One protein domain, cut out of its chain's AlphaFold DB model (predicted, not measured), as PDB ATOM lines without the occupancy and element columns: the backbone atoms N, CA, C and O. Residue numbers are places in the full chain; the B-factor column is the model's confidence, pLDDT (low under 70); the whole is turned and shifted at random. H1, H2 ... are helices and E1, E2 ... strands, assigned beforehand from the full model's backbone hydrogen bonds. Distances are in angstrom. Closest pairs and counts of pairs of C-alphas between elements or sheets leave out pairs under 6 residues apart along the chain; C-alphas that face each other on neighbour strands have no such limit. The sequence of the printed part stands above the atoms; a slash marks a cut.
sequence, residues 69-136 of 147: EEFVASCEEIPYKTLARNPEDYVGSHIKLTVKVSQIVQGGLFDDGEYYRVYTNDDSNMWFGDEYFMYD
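This is residues 69 to 136 of the 147 residues of an uncharacterized protein of Lachnospiraceae bacterium (UniProt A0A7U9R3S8). A strongly twisted sheet of three antiparallel strands, E1 to E3, makes one part, and a strung-out stretch with three short helices, H1 to H3, makes the other, off the sheet. No helix covers the sheet, H1 lies far out, and residues 84 to 89, of which 87 to 89 belong to H3, stick out. The printed part has 68 residues, in the order H1, H2, H3, E1, E2, E3, and its class is mixed. It is only just loose, close to compact, with a radius of gyration of the C-alphas of 13.6 A and spans of 35 by 31 by 28 A.

H1, residues 69 to 74, and H2, residues 80 to 83, are apart. H3, residues 87 to 90, is close to H2 but not clearly touching, the closest C-alphas being those of Leu 83 and Tyr 90, 6.7 A apart. H1, H2 and H3 are not on the sheet. Every O i to N i+4 pair of H1 is within hydrogen-bond range; H2 and H3 are too short for such a pair. E1, residues 99 to 106, bends by 61 degrees at residue 102. E2, residues 114 to 120, forms a hairpin with E1, with N 100 and O 119 at 2.8 A. E3, residues 131 to 135, forms a hairpin with E2, with N 116 and O 134 at 2.9 A. The three strands are a meander, each the antiparallel neighbour of the one before, with E1 and E3 as edge strands.

H1 begins at C-alpha 69 (199.010, 161.093, 151.729). E1 is 19.2 A long, E2 19.5 A and E3 13.5 A, ending at C-alpha 135 (191.511, 180.648, 156.358).

The C-alphas farthest apart, of Phe 110 and Ser 124, are 38.5 A apart. The printed part has no cut and no long link. No printed residue is under 70 in pLDDT.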
ATOM      1  N   GLU A  69     199.748 162.112 152.469       89.19
ATOM      2  CA  GLU A  69     199.010 161.093 151.729       89.19
ATOM      3  C   GLU A  69     197.780 160.640 152.518       89.19
ATOM      4  O   GLU A  69     196.692 160.546 151.951       89.19
ATOM      5  N   GLU A  70     197.932 160.429 153.827       90.94
ATOM      6  CA  GLU A  70     196.820 160.102 154.727       90.94
ATOM      7  C   GLU A  70     195.810 161.248 154.812       90.94
ATOM      8  O   GLU A  70     194.606 161.004 154.744       90.94
ATOM      9  N   PHE A  71     196.281 162.498 154.873       89.38
ATOM     10  CA  PHE A  71     195.407 163.668 154.878       89.38
ATOM     11  C   PHE A  71     194.571 163.747 153.600       89.38
ATOM     12  O   PHE A  71     193.346 163.789 153.666       89.38
ATOM     13  N   VAL A  72     195.211 163.670 152.430       89.44
ATOM     14  CA  VAL A  72     194.510 163.711 151.137       89.44
ATOM     15  C   VAL A  72     193.543 162.533 150.979       89.44
ATOM     16  O   VAL A  72     192.470 162.705 150.400       89.44
ATOM     17  N   ALA A  73     193.895 161.352 151.494       92.44
ATOM     18  CA  ALA A  73     193.016 160.184 151.483       92.44
ATOM     19  C   ALA A  73     191.805 160.341 152.415       92.44
ATOM     20  O   ALA A  73     190.746 159.795 152.118       92.44
ATOM     21  N   SER A  74     191.948 161.089 153.511       92.75
ATOM     22  CA  SER A  74     190.853 161.393 154.435       92.75
ATOM     23  C   SER A  74     189.919 162.510 153.955       92.75
ATOM     24  O   SER A  74     188.853 162.690 154.533       92.75
ATOM     25  N   CYS A  75     190.297 163.264 152.915       94.00
ATOM     26  CA  CYS A  75     189.469 164.335 152.367       94.00
ATOM     27  C   CYS A  75     188.265 163.795 151.580       94.00
ATOM     28  O   CYS A  75     188.431 163.133 150.549       94.00
ATOM     29  N   GLU A  76     187.063 164.190 151.991       94.38
ATOM     30  CA  GLU A  76     185.803 163.817 151.344       94.38
ATOM     31  C   GLU A  76     185.196 164.974 150.537       94.38
ATOM     32  O   GLU A  76     185.356 166.152 150.861       94.38
ATOM     33  N   GLU A  77     184.484 164.651 149.457       94.62
ATOM     34  CA  GLU A  77     183.698 165.640 148.715       94.62
ATOM     35  C   GLU A  77     182.318 165.777 149.360       94.62
ATOM     36  O   GLU A  77     181.464 164.897 149.232       94.62
ATOM     37  N   ILE A  78     182.095 166.893 150.055       94.12
ATOM     38  CA  ILE A  78     180.824 167.189 150.719       94.12
ATOM     39  C   ILE A  78     180.099 168.299 149.944       94.12
ATOM     40  O   ILE A  78     180.689 169.355 149.702       94.12
ATOM     41  N   PRO A  79     178.820 168.117 149.557       93.94
ATOM     42  CA  PRO A  79     178.080 169.146 148.837       93.94
ATOM     43  C   PRO A  79     177.939 170.435 149.651       93.94
ATOM     44  O   PRO A  79     177.547 170.396 150.818       93.94
ATOM     45  N   TYR A  80     178.129 171.586 149.001       94.25
ATOM     46  CA  TYR A  80     178.016 172.905 149.636       94.25
ATOM     47  C   TYR A  80     176.734 173.074 150.458       94.25
ATOM     48  O   TYR A  80     176.760 173.452 151.624       94.25
ATOM     49  N   LYS A  81     175.583 172.730 149.868       94.81
ATOM     50  CA  LYS A  81     174.271 172.883 150.516       94.81
ATOM     51  C   LYS A  81     174.075 171.962 151.722       94.81
ATOM     52  O   LYS A  81     173.101 172.138 152.451       94.81
ATOM     53  N   THR A  82     174.913 170.946 151.888       95.31
ATOM     54  CA  THR A  82     174.920 170.099 153.081       95.31
ATOM     55  C   THR A  82     175.682 170.811 154.194       95.31
ATOM     56  O   THR A  82     175.111 171.024 155.261       95.31
ATOM     57  N   LEU A  83     176.894 171.294 153.896       94.31
ATOM     58  CA  LEU A  83     177.708 172.093 154.820       94.31
ATOM     59  C   LEU A  83     176.961 173.347 155.295       94.31
ATOM     60  O   LEU A  83     176.900 173.626 156.483       94.31
ATOM     61  N   ALA A  84     176.330 174.078 154.373       93.38
ATOM     62  CA  ALA A  84     175.643 175.331 154.678       93.38
ATOM     63  C   ALA A  84     174.361 175.162 155.514       93.38
ATOM     64  O   ALA A  84     173.865 176.142 156.063       93.38
ATOM     65  N   ARG A  85     173.782 173.954 155.573       96.44
ATOM     66  CA  ARG A  85     172.554 173.700 156.345       96.44
ATOM     67  C   ARG A  85     172.828 173.246 157.772       96.44
ATOM     68  O   ARG A  85     172.074 173.658 158.642       96.44
ATOM     69  N   ASN A  86     173.865 172.431 157.975       94.94
ATOM     70  CA  ASN A  86     174.239 171.895 159.288       94.94
ATOM     71  C   ASN A  86     175.756 172.068 159.511       94.94
ATOM     72  O   ASN A  86     176.485 171.078 159.545       94.94
ATOM     73  N   PRO A  87     176.281 173.305 159.555       92.12
ATOM     74  CA  PRO A  87     177.724 173.547 159.627       92.12
ATOM     75  C   PRO A  87     178.388 172.910 160.857       92.12
ATOM     76  O   PRO A  87     179.529 172.460 160.775       92.12
ATOM     77  N   GLU A  88     177.668 172.833 161.975       94.88
ATOM     78  CA  GLU A  88     178.116 172.249 163.238       94.88
ATOM     79  C   GLU A  88     178.473 170.760 163.135       94.88
ATOM     80  O   GLU A  88     179.419 170.319 163.786       94.88
ATOM     81  N   ASP A  89     177.784 170.004 162.276       96.00
ATOM     82  CA  ASP A  89     178.007 168.563 162.101       96.00
ATOM     83  C   ASP A  89     179.325 168.257 161.373       96.00
ATOM     84  O   ASP A  89     179.812 167.126 161.410       96.00
ATOM     85  N   TYR A  90     179.899 169.254 160.696       93.12
ATOM     86  CA  TYR A  90     181.062 169.090 159.823       93.12
ATOM     87  C   TYR A  90     182.314 169.813 160.324       93.12
ATOM     88  O   TYR A  90     183.344 169.781 159.644       93.12
ATOM     89  N   VAL A  91     182.274 170.423 161.511       91.88
ATOM     90  CA  VAL A  91     183.455 171.043 162.131       91.88
ATOM     91  C   VAL A  91     184.574 170.003 162.280       91.88
ATOM     92  O   VAL A  91     184.356 168.896 162.767       91.88
ATOM     93  N   GLY A  92     185.781 170.348 161.822       89.25
ATOM     94  CA  GLY A  92     186.945 169.454 161.836       89.25
ATOM     95  C   GLY A  92     186.979 168.391 160.727       89.25
ATOM     96  O   GLY A  92     187.924 167.606 160.680       89.25
ATOM     97  N   SER A  93     185.997 168.356 159.819       91.69
ATOM     98  CA  SER A  93     186.018 167.440 158.669       91.69
ATOM     99  C   SER A  93     187.101 167.828 157.661       91.69
ATOM    100  O   SER A  93     187.297 169.007 157.362       91.69
ATOM    101  N   HIS A  94     187.764 166.839 157.059       92.44
ATOM    102  CA  HIS A  94     188.642 167.083 155.918       92.44
ATOM    103  C   HIS A  94     187.828 167.048 154.631       92.44
ATOM    104  O   HIS A  94     187.279 166.013 154.259       92.44
ATOM    105  N   ILE A  95     187.771 168.178 153.931       92.75
ATOM    106  CA  ILE A  95     187.005 168.302 152.692       92.75
ATOM    107  C   ILE A  95     187.917 168.512 151.490       92.75
ATOM    108  O   ILE A  95     188.944 169.187 151.571       92.75
ATOM    109  N   LYS A  96     187.520 167.946 150.352       93.56
ATOM    110  CA  LYS A  96     188.119 168.220 149.048       93.56
ATOM    111  C   LYS A  96     187.236 169.201 148.291       93.56
ATOM    112  O   LYS A  96     186.049 168.952 148.105       93.56
ATOM    113  N   LEU A  97     187.827 170.301 147.833       92.75
ATOM    114  CA  LEU A  97     187.137 171.341 147.077       92.75
ATOM    115  C   LEU A  97     187.949 171.719 145.837       92.75
ATOM    116  O   LEU A  97     189.158 171.931 145.918       92.75
ATOM    117  N   THR A  98     187.261 171.863 144.707       93.81
ATOM    118  CA  THR A  98     187.822 172.434 143.478       93.81
ATOM    119  C   THR A  98     187.285 173.847 143.320       93.81
ATOM    120  O   THR A  98     186.098 174.043 143.055       93.81
ATOM    121  N   VAL A  99     188.154 174.837 143.505       94.62
ATOM    122  CA  VAL A  99     187.776 176.252 143.588       94.62
ATOM    123  C   VAL A  99     188.767 177.139 142.849       94.62
ATOM    124  O   VAL A  99     189.918 176.766 142.625       94.62
ATOM    125  N   LYS A 100     188.326 178.350 142.512       95.25
ATOM    126  CA  LYS A 100     189.180 179.424 142.015       95.25
ATOM    127  C   LYS A 100     189.221 180.557 143.026       95.25
ATOM    128  O   LYS A 100     188.178 181.052 143.455       95.25
ATOM    129  N   VAL A 101     190.431 181.001 143.361       94.31
ATOM    130  CA  VAL A 101     190.625 182.193 144.190       94.31
ATOM    131  C   VAL A 101     190.178 183.420 143.405       94.31
ATOM    132  O   VAL A 101     190.693 183.700 142.323       94.31
ATOM    133  N   SER A 102     189.203 184.144 143.950       93.75
ATOM    134  CA  SER A 102     188.729 185.402 143.377       93.75
ATOM    135  C   SER A 102     189.396 186.599 144.030       93.75
ATOM    136  O   SER A 102     189.724 187.564 143.342       93.75
ATOM    137  N   GLN A 103     189.604 186.541 145.343       92.62
ATOM    138  CA  GLN A 103     190.185 187.641 146.091       92.62
ATOM    139  C   GLN A 103     190.973 187.116 147.288       92.62
ATOM    140  O   GLN A 103     190.505 186.242 148.014       92.62
ATOM    141  N   ILE A 104     192.154 187.695 147.495       91.81
ATOM    142  CA  ILE A 104     192.884 187.613 148.758       91.81
ATOM    143  C   ILE A 104     192.441 188.806 149.585       91.81
ATOM    144  O   ILE A 104     192.487 189.946 149.113       91.81
ATOM    145  N   VAL A 105     191.988 188.548 150.796       90.00
ATOM    146  CA  VAL A 105     191.518 189.582 151.694       90.00
ATOM    147  C   VAL A 105     192.371 189.543 152.955       90.00
ATOM    148  O   VAL A 105     192.676 188.483 153.496       90.00
ATOM    149  N   GLN A 106     192.808 190.720 153.376       86.88
ATOM    150  CA  GLN A 106     193.604 190.885 154.582       86.88
ATOM    151  C   GLN A 106     192.678 191.177 155.757       86.88
ATOM    152  O   GLN A 106     191.634 191.825 155.599       86.88
ATOM    153  N   GLY A 107     193.053 190.674 156.927       83.31
ATOM    154  CA  GLY A 107     192.391 190.986 158.179       83.31
ATOM    155  C   GLY A 107     192.407 192.489 158.478       83.31
ATOM    156  O   GLY A 107     193.123 193.287 157.864       83.31
ATOM    157  N   GLY A 108     191.488 192.893 159.352       84.38
ATOM    158  CA  GLY A 108     191.301 194.290 159.735       84.38
ATOM    159  C   GLY A 108     192.254 194.731 160.848       84.38
ATOM    160  O   GLY A 108     193.212 194.059 161.189       84.38
ATOM    161  N   LEU A 109     191.935 195.849 161.508       85.00
ATOM    162  CA  LEU A 109     192.740 196.411 162.609       85.00
ATOM    163  C   LEU A 109     192.989 195.439 163.791       85.00
ATOM    164  O   LEU A 109     193.840 195.707 164.632       85.00
ATOM    165  N   PHE A 110     192.213 194.356 163.884       88.44
ATOM    166  CA  PHE A 110     192.243 193.382 164.979       88.44
ATOM    167  C   PHE A 110     192.609 191.961 164.527       88.44
ATOM    168  O   PHE A 110     192.534 191.043 165.339       88.44
ATOM    169  N   ASP A 111     192.956 191.769 163.253       81.94
ATOM    170  CA  ASP A 111     193.260 190.461 162.680       81.94
ATOM    171  C   ASP A 111     194.343 190.619 161.608       81.94
ATOM    172  O   ASP A 111     194.147 191.335 160.633       81.94
ATOM    173  N   ASP A 112     195.480 189.953 161.786       81.62
ATOM    174  CA  ASP A 112     196.577 189.948 160.809       81.62
ATOM    175  C   ASP A 112     196.464 188.765 159.820       81.62
ATOM    176  O   ASP A 112     197.375 188.511 159.025       81.62
ATOM    177  N   GLY A 113     195.356 188.019 159.881       81.38
ATOM    178  CA  GLY A 113     195.066 186.870 159.038       81.38
ATOM    179  C   GLY A 113     194.909 187.214 157.558       81.38
ATOM    180  O   GLY A 113     194.568 188.330 157.161       81.38
ATOM    181  N   GLU A 114     195.148 186.216 156.714       85.81
ATOM    182  CA  GLU A 114     194.874 186.269 155.281       85.81
ATOM    183  C   GLU A 114     193.767 185.260 154.975       85.81
ATOM    184  O   GLU A 114     193.875 184.085 155.330       85.81
ATOM    185  N   TYR A 115     192.691 185.727 154.345       88.31
ATOM    186  CA  TYR A 115     191.564 184.892 153.956       88.31
ATOM    187  C   TYR A 115     191.350 184.948 152.452       88.31
ATOM    188  O   TYR A 115     191.444 185.994 151.806       88.31
ATOM    189  N   TYR A 116     191.038 183.792 151.884       92.19
ATOM    190  CA  TYR A 116     190.767 183.648 150.465       92.19
ATOM    191  C   TYR A 116     189.269 183.545 150.247       92.19
ATOM    192  O   TYR A 116     188.608 182.652 150.776       92.19
ATOM    193  N   ARG A 117     188.742 184.451 149.428       94.38
ATOM    194  CA  ARG A 117     187.395 184.345 148.882       94.38
ATOM    195  C   ARG A 117     187.477 183.568 147.581       94.38
ATOM    196  O   ARG A 117     188.132 184.005 146.626       94.38
ATOM    197  N   VAL A 118     186.838 182.407 147.555       95.31
ATOM    198  CA  VAL A 118     186.942 181.455 146.450       95.31
ATOM    199  C   VAL A 118     185.559 181.038 145.963       95.31
ATOM    200  O   VAL A 118     184.593 181.067 146.725       95.31
ATOM    201  N   TYR A 119     185.483 180.622 144.701       96.25
ATOM    202  CA  TYR A 119     184.253 180.118 144.091       96.25
ATOM    203  C   TYR A 119     184.458 178.738 143.493       96.25
ATOM    204  O   TYR A 119     185.505 178.471 142.894       96.25
ATOM    205  N   THR A 120     183.445 177.880 143.597       95.69
ATOM    206  CA  THR A 120     183.370 176.669 142.778       95.69
ATOM    207  C   THR A 120     182.970 177.012 141.348       95.69
ATOM    208  O   THR A 120     182.494 178.110 141.031       95.69
ATOM    209  N   ASN A 121     183.206 176.062 140.451       94.69
ATOM    210  CA  ASN A 121     182.751 176.187 139.082       94.69
ATOM    211  C   ASN A 121     181.231 175.995 139.001       94.69
ATOM    212  O   ASN A 121     180.678 175.150 139.702       94.69
ATOM    213  N   ASP A 122     180.571 176.768 138.145       92.50
ATOM    214  CA  ASP A 122     179.150 176.598 137.854       92.50
ATOM    215  C   ASP A 122     178.951 175.757 136.582       92.50
ATOM    216  O   ASP A 122     179.896 175.472 135.840       92.50
ATOM    217  N   ASP A 123     177.700 175.394 136.292       92.00
ATOM    218  CA  ASP A 123     177.339 174.636 135.083       92.00
ATOM    219  C   ASP A 123     177.706 175.375 133.779       92.00
ATOM    220  O   ASP A 123     177.759 174.776 132.705       92.00
ATOM    221  N   SER A 124     177.963 176.686 133.864       91.56
ATOM    222  CA  SER A 124     178.353 177.546 132.741       91.56
ATOM    223  C   SER A 124     179.872 177.706 132.595       91.56
ATOM    224  O   SER A 124     180.329 178.408 131.694       91.56
ATOM    225  N   ASN A 125     180.663 177.042 133.442       89.88
ATOM    226  CA  ASN A 125     182.119 177.113 133.486       89.88
ATOM    227  C   ASN A 125     182.690 178.526 133.772       89.88
ATOM    228  O   ASN A 125     183.794 178.871 133.335       89.88
ATOM    229  N   MET A 126     181.923 179.365 134.467       91.38
ATOM    230  CA  MET A 126     182.213 180.778 134.729       91.38
ATOM    231  C   MET A 126     182.842 181.032 136.105       91.38
ATOM    232  O   MET A 126     183.229 182.167 136.378       91.38
ATOM    233  N   TRP A 127     182.995 180.008 136.955       91.50
ATOM    234  CA  TRP A 127     183.534 180.149 138.320       91.50
ATOM    235  C   TRP A 127     182.769 181.155 139.197       91.50
ATOM    236  O   TRP A 127     183.370 181.879 139.989       91.50
ATOM    237  N   PHE A 128     181.443 181.187 139.056       92.88
ATOM    238  CA  PHE A 128     180.519 181.935 139.920       92.88
ATOM    239  C   PHE A 128     179.542 180.997 140.645       92.88
ATOM    240  O   PHE A 128     178.375 181.337 140.835       92.88
ATOM    241  N   GLY A 129     180.009 179.793 140.993       94.75
ATOM    242  CA  GLY A 129     179.239 178.812 141.746       94.75
ATOM    243  C   GLY A 129     179.110 179.181 143.225       94.75
ATOM    244  O   GLY A 129     178.862 180.328 143.597       94.75
ATOM    245  N   ASP A 130     179.287 178.188 144.084       96.00
ATOM    246  CA  ASP A 130     179.212 178.353 145.532       96.00
ATOM    247  C   ASP A 130     180.440 179.113 146.064       96.00
ATOM    248  O   ASP A 130     181.571 178.888 145.624       96.00
ATOM    249  N   GLU A 131     180.214 180.006 147.027       94.81
ATOM    250  CA  GLU A 131     181.245 180.847 147.643       94.81
ATOM    251  C   GLU A 131     181.762 180.238 148.950       94.81
ATOM    252  O   GLU A 131     180.977 179.805 149.798       94.81
ATOM    253  N   TYR A 132     183.084 180.273 149.136       94.06
ATOM    254  CA  TYR A 132     183.748 179.864 150.371       94.06
ATOM    255  C   TYR A 132     184.741 180.930 150.837       94.06
ATOM    256  O   TYR A 132     185.391 181.605 150.031       94.06
ATOM    257  N   PHE A 133     184.892 181.021 152.157       91.44
ATOM    258  CA  PHE A 133     185.966 181.752 152.817       91.44
ATOM    259  C   PHE A 133     186.942 180.739 153.410       91.44
ATOM    260  O   PHE A 133     186.556 179.924 154.245       91.44
ATOM    261  N   MET A 134     188.190 180.767 152.953       90.50
ATOM    262  CA  MET A 134     189.236 179.853 153.410       90.50
ATOM    263  C   MET A 134     190.254 180.619 154.246       90.50
ATOM    264  O   MET A 134     190.865 181.570 153.757       90.50
ATOM    265  N   TYR A 135     190.440 180.178 155.487       86.38
ATOM    266  CA  TYR A 135     191.511 180.648 156.358       86.38
ATOM    267  C   TYR A 135     192.766 179.825 156.103       86.38
ATOM    268  O   TYR A 135     192.720 178.594 156.094       86.38
ATOM    269  N   ASP A 136     193.889 180.504 155.906       81.25
ATOM    270  CA  ASP A 136     195.179 179.842 155.794       81.25
ATOM    271  C   ASP A 136     195.928 179.902 157.120       81.25
ATOM    272  O   ASP A 136     196.516 180.915 157.491       81.25
TER     273      ASP A 136